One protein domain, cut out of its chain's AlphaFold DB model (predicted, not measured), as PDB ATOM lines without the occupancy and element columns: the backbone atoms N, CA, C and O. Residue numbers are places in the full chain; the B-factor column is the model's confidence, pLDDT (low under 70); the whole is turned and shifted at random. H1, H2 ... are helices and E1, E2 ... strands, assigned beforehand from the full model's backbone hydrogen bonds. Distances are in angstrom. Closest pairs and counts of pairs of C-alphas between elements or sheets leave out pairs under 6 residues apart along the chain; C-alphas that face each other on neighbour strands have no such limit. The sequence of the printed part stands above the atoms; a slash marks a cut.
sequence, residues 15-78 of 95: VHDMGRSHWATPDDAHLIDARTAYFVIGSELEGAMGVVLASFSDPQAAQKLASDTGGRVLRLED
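Overview. This is residues 15 to 78 of the 95 residues of the protein "NosL protein" of Pseudomonas sp. NFACC24-1 (UniProt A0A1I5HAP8). A strongly twisted sheet, E3-E2-E4, antiparallel, has H1 packed along one face, making two layers. Short E1 and the long loop of residues 15 to 30 lie beyond its E3 edge. The printed part has 64 residues, with one named helix and four named strands in the order E1, E2, E3, H1, E4: mixed class, compact, radius of gyration of the C-alphas 10.9 A, spans 28 by 25 by 18 A.

Arrangement. Residues 15 to 16 pair antiparallel with 31 to 32 of E1, residues 31 to 33. E2, residues 38 to 47, bends by 97 degrees at residue 44 and forms a hairpin with E3, residues 50 to 56 (N 40 and O 54, 2.8 A). H1, residues 59 to 68, every O i to N i+4 pair within hydrogen-bond range, is over E2, height 8.0 A; closest C-alphas Val 40 and Ala 66, 5.9 A. E4, residues 72 to 75, is antiparallel to E2 (N 39 and O 74, 2.8 A). E3, H1 and E4 form a split strand-helix-strand unit, same-way strands with E2 between; its crossover is right-handed.

Along the chain. First to last C-alpha, E1 measures 7.0 A, E2 18.6 A, E3 18.9 A, H1 14.1 A, E4 10.1 A. C-alpha 31 is at (-4.860, -40.373, 43.504), C-alpha 75 at (-1.370, -30.826, 56.146).

Size, cuts and confidence. The farthest C-alphas, Ala 29 and Gly 70, are 28.3 A apart. The printed part has no cut; its four links are tight. pLDDT is under 70 at residues 18 to 31 and 42 to 52.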
ATOM      1  N   VAL A  15      -5.057 -35.668  44.995       71.38
ATOM      2  CA  VAL A  15      -3.675 -35.309  44.668       71.38
ATOM      3  C   VAL A  15      -2.903 -36.566  44.297       71.38
ATOM      4  O   VAL A  15      -3.228 -37.651  44.774       71.38
ATOM      5  N   HIS A  16      -1.918 -36.438  43.414       70.12
ATOM      6  CA  HIS A  16      -1.085 -37.571  43.023       70.12
ATOM      7  C   HIS A  16      -0.069 -37.862  44.125       70.12
ATOM      8  O   HIS A  16       0.603 -36.953  44.611       70.12
ATOM      9  N   ASP A  17       0.063 -39.133  44.504       72.38
ATOM     10  CA  ASP A  17       1.112 -39.559  45.426       72.38
ATOM     11  C   ASP A  17       2.482 -39.489  44.729       72.38
ATOM     12  O   ASP A  17       2.871 -40.374  43.963       72.38
ATOM     13  N   MET A  18       3.233 -38.424  45.007       67.75
ATOM     14  CA  MET A  18       4.562 -38.187  44.421       67.75
ATOM     15  C   MET A  18       5.644 -39.086  45.038       67.75
ATOM     16  O   MET A  18       6.781 -39.100  44.572       67.75
ATOM     17  N   GLY A  19       5.307 -39.859  46.077       62.22
ATOM     18  CA  GLY A  19       6.162 -40.927  46.597       62.22
ATOM     19  C   GLY A  19       6.175 -42.172  45.714       62.22
ATOM     20  O   GLY A  19       7.090 -42.989  45.828       62.22
ATOM     21  N   ARG A  20       5.178 -42.315  44.834       55.22
ATOM     22  CA  ARG A  20       5.028 -43.448  43.914       55.22
ATOM     23  C   ARG A  20       5.049 -43.044  42.445       55.22
ATOM     24  O   ARG A  20       5.470 -43.855  41.625       55.22
ATOM     25  N   SER A  21       4.642 -41.822  42.119       51.34
ATOM     26  CA  SER A  21       4.629 -41.316  40.745       51.34
ATOM     27  C   SER A  21       5.901 -40.534  40.423       51.34
ATOM     28  O   SER A  21       6.346 -39.681  41.189       51.34
ATOM     29  N   HIS A  22       6.506 -40.826  39.270       53.41
ATOM     30  CA  HIS A  22       7.695 -40.121  38.801       53.41
ATOM     31  C   HIS A  22       7.312 -38.704  38.352       53.41
ATOM     32  O   HIS A  22       6.355 -38.532  37.602       53.41
ATOM     33  N   TRP A  23       8.091 -37.692  38.744       56.84
ATOM     34  CA  TRP A  23       7.826 -36.279  38.416       56.84
ATOM     35  C   TRP A  23       7.642 -36.014  36.906       56.84
ATOM     36  O   TRP A  23       6.914 -35.110  36.511       56.84
ATOM     37  N   ALA A  24       8.283 -36.820  36.053       54.94
ATOM     38  CA  ALA A  24       8.234 -36.690  34.595       54.94
ATOM     39  C   ALA A  24       7.007 -37.349  33.932       54.94
ATOM     40  O   ALA A  24       6.703 -37.044  32.781       54.94
ATOM     41  N   THR A  25       6.311 -38.243  34.635       49.25
ATOM     42  CA  THR A  25       5.135 -38.972  34.140       49.25
ATOM     43  C   THR A  25       4.177 -39.174  35.310       49.25
ATOM     44  O   THR A  25       4.271 -40.190  36.005       49.25
ATOM     45  N   PRO A  26       3.301 -38.194  35.594       51.38
ATOM     46  CA  PRO A  26       2.274 -38.379  36.602       51.38
ATOM     47  C   PRO A  26       1.351 -39.511  36.143       51.38
ATOM     48  O   PRO A  26       0.607 -39.361  35.182       51.38
ATOM     49  N   ASP A  27       1.432 -40.660  36.808       50.50
ATOM     50  CA  ASP A  27       0.460 -41.731  36.634       50.50
ATOM     51  C   ASP A  27      -0.808 -41.377  37.427       50.50
ATOM     52  O   ASP A  27      -0.775 -41.163  38.648       50.50
ATOM     53  N   ASP A  28      -1.944 -41.324  36.733       52.41
ATOM     54  CA  ASP A  28      -3.279 -41.075  37.298       52.41
ATOM     55  C   ASP A  28      -3.786 -42.211  38.206       52.41
ATOM     56  O   ASP A  28      -4.840 -42.106  38.831       52.41
ATOM     57  N   ALA A  29      -3.039 -43.313  38.308       56.56
ATOM     58  CA  ALA A  29      -3.437 -44.508  39.050       56.56
ATOM     59  C   ALA A  29      -3.405 -44.342  40.583       56.56
ATOM     60  O   ALA A  29      -4.008 -45.144  41.302       56.56
ATOM     61  N   HIS A  30      -2.714 -43.322  41.106       61.47
ATOM     62  CA  HIS A  30      -2.467 -43.157  42.543       61.47
ATOM     63  C   HIS A  30      -2.898 -41.786  43.062       61.47
ATOM     64  O   HIS A  30      -2.109 -41.017  43.613       61.47
ATOM     65  N   LEU A  31      -4.186 -41.507  42.887       66.12
ATOM     66  CA  LEU A  31      -4.860 -40.373  43.504       66.12
ATOM     67  C   LEU A  31      -5.185 -40.673  44.972       66.12
ATOM     68  O   LEU A  31      -5.771 -41.709  45.294       66.12
ATOM     69  N   ILE A  32      -4.833 -39.749  45.861       76.31
ATOM     70  CA  ILE A  32      -5.078 -39.838  47.304       76.31
ATOM     71  C   ILE A  32      -5.926 -38.654  47.767       76.31
ATOM     72  O   ILE A  32      -5.891 -37.578  47.168       76.31
ATOM     73  N   ASP A  33      -6.711 -38.852  48.829       80.19
ATOM     74  CA  ASP A  33      -7.534 -37.784  49.397       80.19
ATOM     75  C   ASP A  33      -6.631 -36.742  50.065       80.19
ATOM     76  O   ASP A  33      -5.958 -37.028  51.063       80.19
ATOM     77  N   ALA A  34      -6.638 -35.524  49.520       76.12
ATOM     78  CA  ALA A  34      -5.819 -34.419  49.990       76.12
ATOM     79  C   ALA A  34      -6.034 -34.109  51.475       76.12
ATOM     80  O   ALA A  34      -5.094 -33.693  52.141       76.12
ATOM     81  N   ARG A  35      -7.238 -34.324  52.027       77.31
ATOM     82  CA  ARG A  35      -7.520 -34.047  53.448       77.31
ATOM     83  C   ARG A  35      -6.723 -34.955  54.376       77.31
ATOM     84  O   ARG A  35      -6.417 -34.565  55.497       77.31
ATOM     85  N   THR A  36      -6.410 -36.159  53.907       81.88
ATOM     86  CA  THR A  36      -5.604 -37.148  54.637       81.88
ATOM     87  C   THR A  36      -4.143 -37.171  54.197       81.88
ATOM     88  O   THR A  36      -3.327 -37.824  54.839       81.88
ATOM     89  N   ALA A  37      -3.813 -36.460  53.118       85.44
ATOM     90  CA  ALA A  37      -2.475 -36.405  52.566       85.44
ATOM     91  C   ALA A  37      -1.570 -35.436  53.339       85.44
ATOM     92  O   ALA A  37      -2.000 -34.435  53.922       85.44
ATOM     93  N   TYR A  38      -0.280 -35.733  53.281       87.62
ATOM     94  CA  TYR A  38       0.798 -34.904  53.786       87.62
ATOM     95  C   TYR A  38       1.465 -34.195  52.618       87.62
ATOM     96  O   TYR A  38       1.822 -34.819  51.622       87.62
ATOM     97  N   PHE A  39       1.649 -32.891  52.747       83.62
ATOM     98  CA  PHE A  39       2.236 -32.048  51.719       83.62
ATOM     99  C   PHE A  39       3.619 -31.608  52.156       83.62
ATOM    100  O   PHE A  39       3.810 -31.212  53.298       83.62
ATOM    101  N   VAL A  40       4.584 -31.639  51.255       84.94
ATOM    102  CA  VAL A  40       5.937 -31.165  51.504       84.94
ATOM    103  C   VAL A  40       6.173 -29.947  50.635       84.94
ATOM    104  O   VAL A  40       6.089 -30.031  49.409       84.94
ATOM    105  N   ILE A  41       6.466 -28.821  51.283       79.62
ATOM    106  CA  ILE A  41       6.991 -27.630  50.617       79.62
ATOM    107  C   ILE A  41       8.513 -27.690  50.652       79.62
ATOM    108  O   ILE A  41       9.101 -27.707  51.731       79.62
ATOM    109  N   GLY A  42       9.151 -27.746  49.488       68.81
ATOM    110  CA  GLY A  42      10.608 -27.730  49.357       68.81
ATOM    111  C   GLY A  42      11.042 -26.554  48.494       68.81
ATOM    112  O   GLY A  42      10.508 -26.371  47.406       68.81
ATOM    113  N   SER A  43      12.007 -25.769  48.968       54.22
ATOM    114  CA  SER A  43      12.570 -24.646  48.203       54.22
ATOM    115  C   SER A  43      13.410 -25.117  47.012       54.22
ATOM    116  O   SER A  43      13.536 -24.389  46.037       54.22
ATOM    117  N   GLU A  44      13.969 -26.329  47.093       56.06
ATOM    118  CA  GLU A  44      14.788 -26.948  46.038       56.06
ATOM    119  C   GLU A  44      13.944 -27.627  44.948       56.06
ATOM    120  O   GLU A  44      14.434 -27.945  43.866       56.06
ATOM    121  N   LEU A  45      12.643 -27.804  45.193       56.56
ATOM    122  CA  LEU A  45      11.696 -28.235  44.173       56.56
ATOM    123  C   LEU A  45      11.319 -27.018  43.311       56.56
ATOM    124  O   LEU A  45      10.171 -26.573  43.305       56.56
ATOM    125  N   GLU A  46      12.296 -26.448  42.600       48.62
ATOM    126  CA  GLU A  46      12.066 -25.458  41.542       48.62
ATOM    127  C   GLU A  46      11.381 -26.151  40.353       48.62
ATOM    128  O   GLU A  46      11.982 -26.489  39.334       48.62
ATOM    129  N   GLY A  47      10.081 -26.403  40.490       49.25
ATOM    130  CA  GLY A  47       9.226 -26.702  39.352       49.25
ATOM    131  C   GLY A  47       9.035 -25.433  38.527       49.25
ATOM    132  O   GLY A  47       8.719 -24.376  39.069       49.25
ATOM    133  N   ALA A  48       9.164 -25.538  37.203       43.00
ATOM    134  CA  ALA A  48       9.085 -24.431  36.240       43.00
ATOM    135  C   ALA A  48       7.755 -23.625  36.234       43.00
ATOM    136  O   ALA A  48       7.569 -22.757  35.385       43.00
ATOM    137  N   MET A  49       6.824 -23.896  37.155       56.16
ATOM    138  CA  MET A  49       5.497 -23.275  37.252       56.16
ATOM    139  C   MET A  49       5.112 -22.791  38.670       56.16
ATOM    140  O   MET A  49       3.938 -22.522  38.917       56.16
ATOM    141  N   GLY A  50       6.064 -22.634  39.597       53.50
ATOM    142  CA  GLY A  50       5.813 -22.045  40.924       53.50
ATOM    143  C   GLY A  50       5.992 -23.023  42.084       53.50
ATOM    144  O   GLY A  50       6.631 -24.060  41.934       53.50
ATOM    145  N   VAL A  51       5.464 -22.664  43.263       56.06
ATOM    146  CA  VAL A  51       5.634 -23.435  44.508       56.06
ATOM    147  C   VAL A  51       5.164 -24.873  44.306       56.06
ATOM    148  O   VAL A  51       3.971 -25.132  44.148       56.06
ATOM    149  N   VAL A  52       6.109 -25.809  44.340       65.75
ATOM    150  CA  VAL A  52       5.822 -27.236  44.251       65.75
ATOM    151  C   VAL A  52       5.403 -27.757  45.618       65.75
ATOM    152  O   VAL A  52       6.127 -27.647  46.607       65.75
ATOM    153  N   LEU A  53       4.220 -28.365  45.649       72.31
ATOM    154  CA  LEU A  53       3.695 -29.101  46.790       72.31
ATOM    155  C   LEU A  53       3.735 -30.591  46.452       72.31
ATOM    156  O   LEU A  53       2.896 -31.083  45.696       72.31
ATOM    157  N   ALA A  54       4.700 -31.318  47.011       78.12
ATOM    158  CA  ALA A  54       4.744 -32.769  46.864       78.12
ATOM    159  C   ALA A  54       3.778 -33.409  47.868       78.12
ATOM    160  O   ALA A  54       3.869 -33.140  49.063       78.12
ATOM    161  N   SER A  55       2.837 -34.225  47.398       81.19
ATOM    162  CA  SER A  55       1.819 -34.864  48.241       81.19
ATOM    163  C   SER A  55       2.104 -36.347  48.447       81.19
ATOM    164  O   SER A  55       2.536 -37.048  47.533       81.19
ATOM    165  N   PHE A  56       1.861 -36.811  49.670       84.19
ATOM    166  CA  PHE A  56       2.166 -38.158  50.131       84.19
ATOM    167  C   PHE A  56       1.025 -38.709  50.974       84.19
ATOM    168  O   PHE A  56       0.482 -38.028  51.845       84.19
ATOM    169  N   SER A  57       0.705 -39.978  50.757       85.00
ATOM    170  CA  SER A  57      -0.224 -40.735  51.603       85.00
ATOM    171  C   SER A  57       0.395 -41.154  52.936       85.00
ATOM    172  O   SER A  57      -0.326 -41.361  53.910       85.00
ATOM    173  N   ASP A  58       1.726 -41.249  52.995       84.38
ATOM    174  CA  ASP A  58       2.465 -41.676  54.177       84.38
ATOM    175  C   ASP A  58       3.264 -40.515  54.813       84.38
ATOM    176  O   ASP A  58       4.041 -39.838  54.127       84.38
ATOM    177  N   PRO A  59       3.123 -40.278  56.132       85.06
ATOM    178  CA  PRO A  59       3.819 -39.189  56.813       85.06
ATOM    179  C   PRO A  59       5.332 -39.400  56.925       85.06
ATOM    180  O   PRO A  59       6.072 -38.417  56.987       85.06
ATOM    181  N   GLN A  60       5.816 -40.646  56.973       87.62
ATOM    182  CA  GLN A  60       7.254 -40.930  57.024       87.62
ATOM    183  C   GLN A  60       7.907 -40.604  55.682       87.62
ATOM    184  O   GLN A  60       8.973 -39.989  55.657       87.62
ATOM    185  N   ALA A  61       7.246 -40.942  54.571       83.75
ATOM    186  CA  ALA A  61       7.685 -40.563  53.231       83.75
ATOM    187  C   ALA A  61       7.759 -39.034  53.074       83.75
ATOM    188  O   ALA A  61       8.786 -38.511  52.635       83.75
ATOM    189  N   ALA A  62       6.725 -38.317  53.527       85.69
ATOM    190  CA  ALA A  62       6.709 -36.856  53.518       85.69
ATOM    191  C   ALA A  62       7.852 -36.257  54.357       85.69
ATOM    192  O   ALA A  62       8.566 -35.361  53.911       85.69
ATOM    193  N   GLN A  63       8.063 -36.765  55.572       87.56
ATOM    194  CA  GLN A  63       9.104 -36.262  56.472       87.56
ATOM    195  C   GLN A  63      10.517 -36.547  55.958       87.56
ATOM    196  O   GLN A  63      11.411 -35.713  56.125       87.56
ATOM    197  N   LYS A  64      10.705 -37.691  55.297       86.69
ATOM    198  CA  LYS A  64      11.958 -38.027  54.628       86.69
ATOM    199  C   LYS A  64      12.261 -37.032  53.513       86.69
ATOM    200  O   LYS A  64      13.351 -36.474  53.521       86.69
ATOM    201  N   LEU A  65      11.300 -36.760  52.624       81.44
ATOM    202  CA  LEU A  65      11.496 -35.767  51.564       81.44
ATOM    203  C   LEU A  65      11.752 -34.376  52.152       81.44
ATOM    204  O   LEU A  65      12.687 -33.709  51.739       81.44
ATOM    205  N   ALA A  66      10.979 -33.956  53.156       85.12
ATOM    206  CA  ALA A  66      11.183 -32.663  53.807       85.12
ATOM    207  C   ALA A  66      12.592 -32.535  54.408       85.12
ATOM    208  O   ALA A  66      13.199 -31.475  54.338       85.12
ATOM    209  N   SER A  67      13.135 -33.612  54.975       86.50
ATOM    210  CA  SER A  67      14.506 -33.616  55.498       86.50
ATOM    211  C   SER A  67      15.558 -33.575  54.384       86.50
ATOM    212  O   SER A  67      16.597 -32.950  54.562       86.50
ATOM    213  N   ASP A  68      15.281 -34.231  53.257       83.06
ATOM    214  CA  ASP A  68      16.172 -34.331  52.097       83.06
ATOM    215  C   ASP A  68      16.254 -33.007  51.322       83.06
ATOM    216  O   ASP A  68      17.339 -32.491  51.083       83.06
ATOM    217  N   THR A  69      15.105 -32.386  51.040       76.44
ATOM    218  CA  THR A  69      15.008 -31.124  50.287       76.44
ATOM    219  C   THR A  69      15.098 -29.877  51.174       76.44
ATOM    220  O   THR A  69      14.812 -28.770  50.713       76.44
ATOM    221  N   GLY A  70      15.343 -30.034  52.483       79.31
ATOM    222  CA  GLY A  70      15.271 -28.939  53.464       79.31
ATOM    223  C   GLY A  70      13.887 -28.277  53.567       79.31
ATOM    224  O   GLY A  70      13.769 -27.099  53.909       79.31
ATOM    225  N   GLY A  71      12.841 -29.019  53.212       81.62
ATOM    226  CA  GLY A  71      11.454 -28.589  53.199       81.62
ATOM    227  C   GLY A  71      10.726 -28.750  54.534       81.62
ATOM    228  O   GLY A  71      11.299 -29.068  55.577       81.62
ATOM    229  N   ARG A  72       9.407 -28.553  54.505       84.50
ATOM    230  CA  ARG A  72       8.525 -28.769  55.662       84.50
ATOM    231  C   ARG A  72       7.292 -29.572  55.273       84.50
ATOM    232  O   ARG A  72       6.678 -29.302  54.246       84.50
ATOM    233  N   VAL A  73       6.921 -30.517  56.140       87.38
ATOM    234  CA  VAL A  73       5.661 -31.261  56.041       87.38
ATOM    235  C   VAL A  73       4.521 -30.425  56.615       87.38
ATOM    236  O   VAL A  73       4.586 -29.994  57.765       87.38
ATOM    237  N   LEU A  74       3.477 -30.237  55.820       85.19
ATOM    238  CA  LEU A  74       2.240 -29.535  56.125       85.19
ATOM    239  C   LEU A  74       1.052 -30.468  55.859       85.19
ATOM    240  O   LEU A  74       1.160 -31.463  55.139       85.19
ATOM    241  N   ARG A  75      -0.100 -30.148  56.441       84.50
ATOM    242  CA  ARG A  75      -1.370 -30.826  56.146       84.50
ATOM    243  C   ARG A  75      -2.269 -29.910  55.334       84.50
ATOM    244  O   ARG A  75      -2.090 -28.698  55.380       84.50
ATOM    245  N   LEU A  76      -3.277 -30.465  54.662       76.12
ATOM    246  CA  LEU A  76      -4.251 -29.647  53.930       76.12
ATOM    247  C   LEU A  76      -4.945 -28.613  54.831       76.12
ATOM    248  O   LEU A  76      -5.183 -27.500  54.393       76.12
ATOM    249  N   GLU A  77      -5.213 -28.957  56.094       75.50
ATOM    250  CA  GLU A  77      -5.758 -28.026  57.100       75.50
ATOM    251  C   GLU A  77      -4.844 -26.819  57.383       75.50
ATOM    252  O   GLU A  77      -5.331 -25.751  57.739       75.50
ATOM    253  N   ASP A  78      -3.530 -26.981  57.204       72.62
ATOM    254  CA  ASP A  78      -2.533 -25.912  57.334       72.62
ATOM    255  C   ASP A  78      -2.388 -25.123  56.015       72.62
ATOM    256  O   ASP A  78      -2.047 -23.940  55.999       72.62
TER     257      ASP A  78